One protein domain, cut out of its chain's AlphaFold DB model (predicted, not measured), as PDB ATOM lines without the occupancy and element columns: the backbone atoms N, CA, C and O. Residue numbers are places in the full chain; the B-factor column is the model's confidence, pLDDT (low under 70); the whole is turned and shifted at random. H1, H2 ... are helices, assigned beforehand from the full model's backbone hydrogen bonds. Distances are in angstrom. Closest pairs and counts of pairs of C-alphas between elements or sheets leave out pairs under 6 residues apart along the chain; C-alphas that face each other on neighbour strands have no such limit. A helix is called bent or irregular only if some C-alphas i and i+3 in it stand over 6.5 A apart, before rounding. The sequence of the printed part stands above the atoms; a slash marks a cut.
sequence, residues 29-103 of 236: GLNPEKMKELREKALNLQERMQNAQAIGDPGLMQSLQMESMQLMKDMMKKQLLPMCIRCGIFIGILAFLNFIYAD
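This is residues 29 to 103 of the 236 residues of the protein "DUF106 domain-containing protein" of Candidatus Lokiarchaeota archaeon (UniProt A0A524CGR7). This is a long helical hairpin with unequal arms: the shorter helix H1 runs to a tight turn, and the much longer H2 folds back beside it, the two spreading apart from the turn like a narrow V. Residues 83 to 103 of H2 stick out well past H1 as a free arm. The printed part has 75 residues with two named helices, H1 then H2, and no named strand; the class is all helix. It is extended, with a radius of gyration of the C-alphas of 20.1 A and spans of 68 by 26 by 14 A.

Start at Gly 29 and go on to C-alpha 32 at (-90.906, 15.224, 93.553); from there H1, residues 32 to 55, runs 34.9 A to C-alpha 55 at (-73.708, 37.198, 72.533). After a tight link of 2 residues, find H2, residues 58 to 103, which runs 64.2 A to C-alpha 103 at (-69.985, -23.084, 104.509). Near residue 80 you meet a kink of 28 degrees in H2. H2 is irregular: C-alphas 100 and 103 are 7.8 A apart.

H1 and H2 touch and form a helical hairpin; look at Ala 52 and Met 61, whose C-alphas are the closest, 6.1 A apart. H2 touches H1 with residues 60 to 75 alone. They run opposite ways at a tilt of 38 degrees, only just steep. In H1 every O i to N i+4 pair is within hydrogen-bond range; in H2, 40 of 42 are.

The C-alphas farthest apart are those of Ile 55 and Asp 103, at 68.3 A. Residues 54 to 59 and 83 to 103 stand free; the body without them spans 36 by 17 by 9 A. The printed part has no cut and no long link. Its mean pLDDT is 87.1, and residues 29 to 30 are under 70.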
ATOM      1  N   GLY A  29     -87.336   8.753  99.160       66.50
ATOM      2  CA  GLY A  29     -87.813   9.175  97.854       66.50
ATOM      3  C   GLY A  29     -87.823  10.692  97.768       66.50
ATOM      4  O   GLY A  29     -88.710  11.342  98.310       66.50
ATOM      5  N   LEU A  30     -86.806  11.235  97.095       62.78
ATOM      6  CA  LEU A  30     -86.632  12.653  96.794       62.78
ATOM      7  C   LEU A  30     -87.976  13.321  96.507       62.78
ATOM      8  O   LEU A  30     -88.661  12.932  95.560       62.78
ATOM      9  N   ASN A  31     -88.307  14.338  97.313       76.31
ATOM     10  CA  ASN A  31     -89.517  15.133  97.151       76.31
ATOM     11  C   ASN A  31     -89.685  15.512  95.669       76.31
ATOM     12  O   ASN A  31     -88.835  16.237  95.132       76.31
ATOM     13  N   PRO A  32     -90.739  15.021  94.989       77.00
ATOM     14  CA  PRO A  32     -90.906  15.224  93.553       77.00
ATOM     15  C   PRO A  32     -91.011  16.710  93.206       77.00
ATOM     16  O   PRO A  32     -90.607  17.116  92.120       77.00
ATOM     17  N   GLU A  33     -91.483  17.525  94.146       82.69
ATOM     18  CA  GLU A  33     -91.533  18.984  94.056       82.69
ATOM     19  C   GLU A  33     -90.136  19.605  93.971       82.69
ATOM     20  O   GLU A  33     -89.857  20.346  93.033       82.69
ATOM     21  N   LYS A  34     -89.205  19.212  94.852       80.75
ATOM     22  CA  LYS A  34     -87.818  19.706  94.803       80.75
ATOM     23  C   LYS A  34     -87.110  19.304  93.509       80.75
ATOM     24  O   LYS A  34     -86.262  20.042  93.018       80.75
ATOM     25  N   MET A  35     -87.452  18.142  92.949       81.00
ATOM     26  CA  MET A  35     -86.917  17.700  91.657       81.00
ATOM     27  C   MET A  35     -87.495  18.489  90.477       81.00
ATOM     28  O   MET A  35     -86.787  18.677  89.489       81.00
ATOM     29  N   LYS A  36     -88.750  18.954  90.561       86.75
ATOM     30  CA  LYS A  36     -89.326  19.865  89.561       86.75
ATOM     31  C   LYS A  36     -88.648  21.229  89.608       86.75
ATOM     32  O   LYS A  36     -88.169  21.679  88.578       86.75
ATOM     33  N   GLU A  37     -88.505  21.810  90.796       88.12
ATOM     34  CA  GLU A  37     -87.849  23.111  90.978       88.12
ATOM     35  C   GLU A  37     -86.390  23.092  90.483       88.12
ATOM     36  O   GLU A  37     -85.962  23.966  89.733       88.12
ATOM     37  N   LEU A  38     -85.626  22.050  90.834       84.94
ATOM     38  CA  LEU A  38     -84.254  21.862  90.342       84.94
ATOM     39  C   LEU A  38     -84.187  21.757  88.816       84.94
ATOM     40  O   LEU A  38     -83.226  22.213  88.202       84.94
ATOM     41  N   ARG A  39     -85.197  21.141  88.205       84.06
ATOM     42  CA  ARG A  39     -85.266  20.968  86.758       84.06
ATOM     43  C   ARG A  39     -85.639  22.259  86.041       84.06
ATOM     44  O   ARG A  39     -85.053  22.537  85.005       84.06
ATOM     45  N   GLU A  40     -86.563  23.038  86.587       90.75
ATOM     46  CA  GLU A  40     -86.890  24.372  86.069       90.75
ATOM     47  C   GLU A  40     -85.670  25.294  86.138       90.75
ATOM     48  O   GLU A  40     -85.327  25.926  85.143       90.75
ATOM     49  N   LYS A  41     -84.938  25.278  87.260       88.06
ATOM     50  CA  LYS A  41     -83.668  26.007  87.396       88.06
ATOM     51  C   LYS A  41     -82.632  25.560  86.366       88.06
ATOM     52  O   LYS A  41     -81.973  26.403  85.769       88.06
ATOM     53  N   ALA A  42     -82.509  24.255  86.119       86.94
ATOM     54  CA  ALA A  42     -81.585  23.731  85.115       86.94
ATOM     55  C   ALA A  42     -81.950  24.171  83.686       86.94
ATOM     56  O   ALA A  42     -81.059  24.540  82.927       86.94
ATOM     57  N   LEU A  43     -83.240  24.167  83.329       89.25
ATOM     58  CA  LEU A  43     -83.712  24.624  82.016       89.25
ATOM     59  C   LEU A  43     -83.478  26.126  81.827       89.25
ATOM     60  O   LEU A  43     -82.900  26.528  80.822       89.25
ATOM     61  N   ASN A  44     -83.831  26.940  82.823       91.38
ATOM     62  CA  ASN A  44     -83.595  28.381  82.771       91.38
ATOM     63  C   ASN A  44     -82.098  28.708  82.640       91.38
ATOM     64  O   ASN A  44     -81.705  29.577  81.864       91.38
ATOM     65  N   LEU A  45     -81.241  27.975  83.353       87.50
ATOM     66  CA  LEU A  45     -79.798  28.164  83.267       87.50
ATOM     67  C   LEU A  45     -79.235  27.738  81.902       87.50
ATOM     68  O   LEU A  45     -78.344  28.400  81.373       87.50
ATOM     69  N   GLN A  46     -79.786  26.678  81.305       86.81
ATOM     70  CA  GLN A  46     -79.433  26.231  79.959       86.81
ATOM     71  C   GLN A  46     -79.813  27.273  78.894       86.81
ATOM     72  O   GLN A  46     -79.009  27.539  78.002       86.81
ATOM     73  N   GLU A  47     -80.989  27.894  79.001       91.31
ATOM     74  CA  GLU A  47     -81.403  28.996  78.120       91.31
ATOM     75  C   GLU A  47     -80.469  30.204  78.254       91.31
ATOM     76  O   GLU A  47     -80.006  30.753  77.254       91.31
ATOM     77  N   ARG A  48     -80.104  30.583  79.488       86.81
ATOM     78  CA  ARG A  48     -79.155  31.681  79.729       86.81
ATOM     79  C   ARG A  48     -77.763  31.378  79.172       86.81
ATOM     80  O   ARG A  48     -77.131  32.280  78.631       86.81
ATOM     81  N   MET A  49     -77.303  30.129  79.261       86.38
ATOM     82  CA  MET A  49     -76.050  29.695  78.635       86.38
ATOM     83  C   MET A  49     -76.093  29.829  77.110       86.38
ATOM     84  O   MET A  49     -75.137  30.339  76.534       86.38
ATOM     85  N   GLN A  50     -77.189  29.415  76.462       88.19
ATOM     86  CA  GLN A  50     -77.341  29.552  75.009       88.19
ATOM     87  C   GLN A  50     -77.364  31.023  74.578       88.19
ATOM     88  O   GLN A  50     -76.664  31.396  73.639       88.19
ATOM     89  N   ASN A  51     -78.085  31.877  75.309       91.19
ATOM     90  CA  ASN A  51     -78.125  33.313  75.027       91.19
ATOM     91  C   ASN A  51     -76.754  33.981  75.223       91.19
ATOM     92  O   ASN A  51     -76.332  34.775  74.387       91.19
ATOM     93  N   ALA A  52     -76.024  33.634  76.286       86.62
ATOM     94  CA  ALA A  52     -74.670  34.142  76.515       86.62
ATOM     95  C   ALA A  52     -73.691  33.694  75.418       86.62
ATOM     96  O   ALA A  52     -72.856  34.480  74.973       86.62
ATOM     97  N   GLN A  53     -73.827  32.453  74.945       88.06
ATOM     98  CA  GLN A  53     -73.026  31.921  73.848       88.06
ATOM     99  C   GLN A  53     -73.319  32.640  72.523       88.06
ATOM    100  O   GLN A  53     -72.391  32.879  71.755       88.06
ATOM    101  N   ALA A  54     -74.573  33.029  72.276       92.19
ATOM    102  CA  ALA A  54     -74.953  33.818  71.104       92.19
ATOM    103  C   ALA A  54     -74.389  35.252  71.141       92.19
ATOM    104  O   ALA A  54     -74.053  35.801  70.095       92.19
ATOM    105  N   ILE A  55     -74.263  35.846  72.333       92.50
ATOM    106  CA  ILE A  55     -73.708  37.198  72.533       92.50
ATOM    107  C   ILE A  55     -72.169  37.199  72.476       92.50
ATOM    108  O   ILE A  55     -71.569  38.209  72.117       92.50
ATOM    109  N   GLY A  56     -71.518  36.074  72.795       92.19
ATOM    110  CA  GLY A  56     -70.061  35.934  72.726       92.19
ATOM    111  C   GLY A  56     -69.300  36.597  73.880       92.19
ATOM    112  O   GLY A  56     -68.113  36.874  73.737       92.19
ATOM    113  N   ASP A  57     -69.959  36.851  75.016       91.94
ATOM    114  CA  ASP A  57     -69.324  37.443  76.201       91.94
ATOM    115  C   ASP A  57     -68.658  36.357  77.082       91.94
ATOM    116  O   ASP A  57     -69.356  35.565  77.734       91.94
ATOM    117  N   PRO A  58     -67.311  36.300  77.145       88.94
ATOM    118  CA  PRO A  58     -66.593  35.282  77.909       88.94
ATOM    119  C   PRO A  58     -66.748  35.444  79.428       88.94
ATOM    120  O   PRO A  58     -66.726  34.445  80.153       88.94
ATOM    121  N   GLY A  59     -66.928  36.673  79.926       91.50
ATOM    122  CA  GLY A  59     -67.090  36.934  81.359       91.50
ATOM    123  C   GLY A  59     -68.429  36.409  81.865       91.50
ATOM    124  O   GLY A  59     -68.505  35.724  82.891       91.50
ATOM    125  N   LEU A  60     -69.486  36.645  81.086       89.81
ATOM    126  CA  LEU A  60     -70.816  36.122  81.375       89.81
ATOM    127  C   LEU A  60     -70.824  34.586  81.344       89.81
ATOM    128  O   LEU A  60     -71.365  33.952  82.254       89.81
ATOM    129  N   MET A  61     -70.163  33.978  80.356       88.69
ATOM    130  CA  MET A  61     -70.105  32.524  80.200       88.69
ATOM    131  C   MET A  61     -69.431  31.825  81.392       88.69
ATOM    132  O   MET A  61     -69.936  30.808  81.870       88.69
ATOM    133  N   GLN A  62     -68.350  32.395  81.933       93.00
ATOM    134  CA  GLN A  62     -67.676  31.841  83.112       93.00
ATOM    135  C   GLN A  62     -68.568  31.889  84.363       93.00
ATOM    136  O   GLN A  62     -68.612  30.924  85.132       93.00
ATOM    137  N   SER A  63     -69.326  32.976  84.548       92.25
ATOM    138  CA  SER A  63     -70.259  33.109  85.675       92.25
ATOM    139  C   SER A  63     -71.390  32.070  85.621       92.25
ATOM    140  O   SER A  63     -71.670  31.399  86.615       92.25
ATOM    141  N   LEU A  64     -71.963  31.853  84.431       91.06
ATOM    142  CA  LEU A  64     -72.986  30.836  84.171       91.06
ATOM    143  C   LEU A  64     -72.454  29.420  84.393       91.06
ATOM    144  O   LEU A  64     -73.151  28.568  84.948       91.06
ATOM    145  N   GLN A  65     -71.204  29.167  84.011       88.00
ATOM    146  CA  GLN A  65     -70.572  27.875  84.230       88.00
ATOM    147  C   GLN A  65     -70.420  27.573  85.727       88.00
ATOM    148  O   GLN A  65     -70.748  26.463  86.155       88.00
ATOM    149  N   MET A  66     -70.003  28.549  86.541       93.69
ATOM    150  CA  MET A  66     -69.938  28.375  87.996       93.69
ATOM    151  C   MET A  66     -71.319  28.119  88.613       93.69
ATOM    152  O   MET A  66     -71.454  27.211  89.436       93.69
ATOM    153  N   GLU A  67     -72.350  28.851  88.179       89.44
ATOM    154  CA  GLU A  67     -73.736  28.639  88.620       89.44
ATOM    155  C   GLU A  67     -74.215  27.216  88.263       89.44
ATOM    156  O   GLU A  67     -74.798  26.514  89.095       89.44
ATOM    157  N   SER A  68     -73.871  26.724  87.066       86.12
ATOM    158  CA  SER A  68     -74.229  25.372  86.615       86.12
ATOM    159  C   SER A  68     -73.536  24.284  87.433       86.12
ATOM    160  O   SER A  68     -74.147  23.267  87.773       86.12
ATOM    161  N   MET A  69     -72.281  24.520  87.820       90.62
ATOM    162  CA  MET A  69     -71.511  23.596  88.641       90.62
ATOM    163  C   MET A  69     -72.070  23.526  90.064       90.62
ATOM    164  O   MET A  69     -72.162  22.435  90.630       90.62
ATOM    165  N   GLN A  70     -72.494  24.657  90.636       91.56
ATOM    166  CA  GLN A  70     -73.165  24.682  91.938       91.56
ATOM    167  C   GLN A  70     -74.486  23.907  91.899       91.56
ATOM    168  O   GLN A  70     -74.715  23.043  92.749       91.56
ATOM    169  N   LEU A  71     -75.310  24.125  90.870       88.00
ATOM    170  CA  LEU A  71     -76.567  23.399  90.693       88.00
ATOM    171  C   LEU A  71     -76.328  21.892  90.517       88.00
ATOM    172  O   LEU A  71     -76.990  21.075  91.163       88.00
ATOM    173  N   MET A  72     -75.340  21.507  89.705       86.50
ATOM    174  CA  MET A  72     -74.955  20.107  89.521       86.50
ATOM    175  C   MET A  72     -74.465  19.478  90.828       86.50
ATOM    176  O   MET A  72     -74.839  18.346  91.132       86.50
ATOM    177  N   LYS A  73     -73.683  20.203  91.637       90.00
ATOM    178  CA  LYS A  73     -73.216  19.739  92.951       90.00
ATOM    179  C   LYS A  73     -74.389  19.457  93.887       90.00
ATOM    180  O   LYS A  73     -74.390  18.430  94.567       90.00
ATOM    181  N   ASP A  74     -75.407  20.309  93.889       86.38
ATOM    182  CA  ASP A  74     -76.608  20.108  94.701       86.38
ATOM    183  C   ASP A  74     -77.467  18.943  94.205       86.38
ATOM    184  O   ASP A  74     -77.966  18.156  95.017       86.38
ATOM    185  N   MET A  75     -77.605  18.775  92.887       84.12
ATOM    186  CA  MET A  75     -78.255  17.596  92.305       84.12
ATOM    187  C   MET A  75     -77.500  16.316  92.656       84.12
ATOM    188  O   MET A  75     -78.121  15.343  93.090       84.12
ATOM    189  N   MET A  76     -76.172  16.326  92.523       85.38
ATOM    190  CA  MET A  76     -75.320  15.192  92.859       85.38
ATOM    191  C   MET A  76     -75.437  14.844  94.332       85.38
ATOM    192  O   MET A  76     -75.736  13.701  94.629       85.38
ATOM    193  N   LYS A  77     -75.309  15.791  95.266       85.94
ATOM    194  CA  LYS A  77     -75.472  15.504  96.705       85.94
ATOM    195  C   LYS A  77     -76.817  14.839  97.007       85.94
ATOM    196  O   LYS A  77     -76.876  13.850  97.736       85.94
ATOM    197  N   LYS A  78     -77.893  15.353  96.404       83.19
ATOM    198  CA  LYS A  78     -79.258  14.848  96.595       83.19
ATOM    199  C   LYS A  78     -79.486  13.464  95.985       83.19
ATOM    200  O   LYS A  78     -80.278  12.706  96.532       83.19
ATOM    201  N   GLN A  79     -78.824  13.125  94.879       82.25
ATOM    202  CA  GLN A  79     -78.947  11.817  94.219       82.25
ATOM    203  C   GLN A  79     -77.931  10.783  94.723       82.25
ATOM    204  O   GLN A  79     -78.242   9.594  94.792       82.25
ATOM    205  N   LEU A  80     -76.739  11.227  95.107       86.38
ATOM    206  CA  LEU A  80     -75.653  10.384  95.587       86.38
ATOM    207  C   LEU A  80     -75.991   9.811  96.961       86.38
ATOM    208  O   LEU A  80     -75.788   8.626  97.174       86.38
ATOM    209  N   LEU A  81     -76.582  10.602  97.865       86.25
ATOM    210  CA  LEU A  81     -76.965  10.120  99.193       86.25
ATOM    211  C   LEU A  81     -77.897   8.888  99.142       86.25
ATOM    212  O   LEU A  81     -77.536   7.860  99.716       86.25
ATOM    213  N   PRO A  82     -79.046   8.903  98.432       83.88
ATOM    214  CA  PRO A  82     -79.894   7.718  98.333       83.88
ATOM    215  C   PRO A  82     -79.212   6.571  97.577       83.88
ATOM    216  O   PRO A  82     -79.491   5.411  97.874       83.88
ATOM    217  N   MET A  83     -78.310   6.855  96.630       83.75
ATOM    218  CA  MET A  83     -77.523   5.819  95.955       83.75
ATOM    219  C   MET A  83     -76.546   5.137  96.922       83.75
ATOM    220  O   MET A  83     -76.559   3.914  97.023       83.75
ATOM    221  N   CYS A  84     -75.764   5.906  97.680       89.06
ATOM    222  CA  CYS A  84     -74.823   5.406  98.680       89.06
ATOM    223  C   CYS A  84     -75.529   4.617  99.781       89.06
ATOM    224  O   CYS A  84     -75.057   3.544 100.142       89.06
ATOM    225  N   ILE A  85     -76.678   5.095 100.270       87.38
ATOM    226  CA  ILE A  85     -77.476   4.365 101.263       87.38
ATOM    227  C   ILE A  85     -77.916   3.009 100.699       87.38
ATOM    228  O   ILE A  85     -77.722   1.986 101.355       87.38
ATOM    229  N   ARG A  86     -78.445   2.968  99.466       82.25
ATOM    230  CA  ARG A  86     -78.809   1.698  98.812       82.25
ATOM    231  C   ARG A  86     -77.607   0.767  98.652       82.25
ATOM    232  O   ARG A  86     -77.744  -0.421  98.928       82.25
ATOM    233  N   CYS A  87     -76.445   1.286  98.251       87.19
ATOM    234  CA  CYS A  87     -75.218   0.494  98.149       87.19
ATOM    235  C   CYS A  87     -74.782  -0.061  99.512       87.19
ATOM    236  O   CYS A  87     -74.449  -1.238  99.604       87.19
ATOM    237  N   GLY A  88     -74.830   0.748 100.573       91.50
ATOM    238  CA  GLY A  88     -74.480   0.319 101.928       91.50
ATOM    239  C   GLY A  88     -75.380  -0.808 102.434       91.50
ATOM    240  O   GLY A  88     -74.887  -1.796 102.968       91.50
ATOM    241  N   ILE A  89     -76.688  -0.711 102.187       86.12
ATOM    242  CA  ILE A  89     -77.646  -1.773 102.527       86.12
ATOM    243  C   ILE A  89     -77.340  -3.051 101.745       86.12
ATOM    244  O   ILE A  89     -77.330  -4.134 102.323       86.12
ATOM    245  N   PHE A  90     -77.058  -2.930 100.448       83.00
ATOM    246  CA  PHE A  90     -76.729  -4.073  99.599       83.00
ATOM    247  C   PHE A  90     -75.458  -4.795 100.068       83.00
ATOM    248  O   PHE A  90     -75.461  -6.016 100.201       83.00
ATOM    249  N   ILE A  91     -74.399  -4.045 100.395       89.81
ATOM    250  CA  ILE A  91     -73.156  -4.597 100.951       89.81
ATOM    251  C   ILE A  91     -73.410  -5.238 102.320       89.81
ATOM    252  O   ILE A  91     -72.913  -6.329 102.574       89.81
ATOM    253  N   GLY A  92     -74.209  -4.604 103.184       91.94
ATOM    254  CA  GLY A  92     -74.554  -5.151 104.498       91.94
ATOM    255  C   GLY A  92     -75.288  -6.492 104.403       91.94
ATOM    256  O   GLY A  92     -74.953  -7.434 105.115       91.94
ATOM    257  N   ILE A  93     -76.233  -6.606 103.469       86.25
ATOM    258  CA  ILE A  93     -76.938  -7.860 103.177       86.25
ATOM    259  C   ILE A  93     -75.968  -8.915 102.649       86.25
ATOM    260  O   ILE A  93     -75.994 -10.046 103.122       86.25
ATOM    261  N   LEU A  94     -75.103  -8.561 101.698       86.75
ATOM    262  CA  LEU A  94     -74.094  -9.478 101.162       86.75
ATOM    263  C   LEU A  94     -73.145  -9.985 102.248       86.75
ATOM    264  O   LEU A  94     -72.865 -11.177 102.292       86.75
ATOM    265  N   ALA A  95     -72.694  -9.107 103.146       92.50
ATOM    266  CA  ALA A  95     -71.853  -9.480 104.277       92.50
ATOM    267  C   ALA A  95     -72.585 -10.434 105.234       92.50
ATOM    268  O   ALA A  95     -72.008 -11.426 105.673       92.50
ATOM    269  N   PHE A  96     -73.866 -10.173 105.510       89.50
ATOM    270  CA  PHE A  96     -74.696 -11.028 106.354       89.50
ATOM    271  C   PHE A  96     -74.955 -12.406 105.723       89.50
ATOM    272  O   PHE A  96     -74.819 -13.424 106.397       89.50
ATOM    273  N   LEU A  97     -75.267 -12.457 104.423       86.56
ATOM    274  CA  LEU A  97     -75.413 -13.717 103.689       86.56
ATOM    275  C   LEU A  97     -74.098 -14.490 103.665       86.56
ATOM    276  O   LEU A  97     -74.106 -15.686 103.927       86.56
ATOM    277  N   ASN A  98     -72.981 -13.812 103.404       88.75
ATOM    278  CA  ASN A  98     -71.669 -14.442 103.421       88.75
ATOM    279  C   ASN A  98     -71.350 -15.035 104.795       88.75
ATOM    280  O   ASN A  98     -70.783 -16.111 104.859       88.75
ATOM    281  N   PHE A  99     -71.739 -14.374 105.888       92.56
ATOM    282  CA  PHE A  99     -71.525 -14.889 107.240       92.56
ATOM    283  C   PHE A  99     -72.329 -16.167 107.527       92.56
ATOM    284  O   PHE A  99     -71.794 -17.098 108.119       92.56
ATOM    285  N   ILE A 100     -73.594 -16.233 107.098       90.44
ATOM    286  CA  ILE A 100     -74.464 -17.398 107.347       90.44
ATOM    287  C   ILE A 100     -74.174 -18.550 106.379       90.44
ATOM    288  O   ILE A 100     -74.237 -19.713 106.764       90.44
ATOM    289  N   TYR A 101     -73.883 -18.231 105.120       87.81
ATOM    290  CA  TYR A 101     -73.749 -19.207 104.041       87.81
ATOM    291  C   TYR A 101     -72.296 -19.451 103.612       87.81
ATOM    292  O   TYR A 101     -72.073 -20.060 102.567       87.81
ATOM    293  N   ALA A 102     -71.314 -19.024 104.416       89.62
ATOM    294  CA  ALA A 102     -69.888 -19.252 104.155       89.62
ATOM    295  C   ALA A 102     -69.576 -20.730 103.871       89.62
ATOM    296  O   ALA A 102     -68.826 -21.034 102.947       89.62
ATOM    297  N   ASP A 103     -70.209 -21.638 104.618       90.31
ATOM    298  CA  ASP A 103     -69.985 -23.084 104.509       90.31
ATOM    299  C   ASP A 103     -70.546 -23.690 103.208       90.31
ATOM    300  O   ASP A 103     -70.160 -24.784 102.801       90.31
TER     301      ASP A 103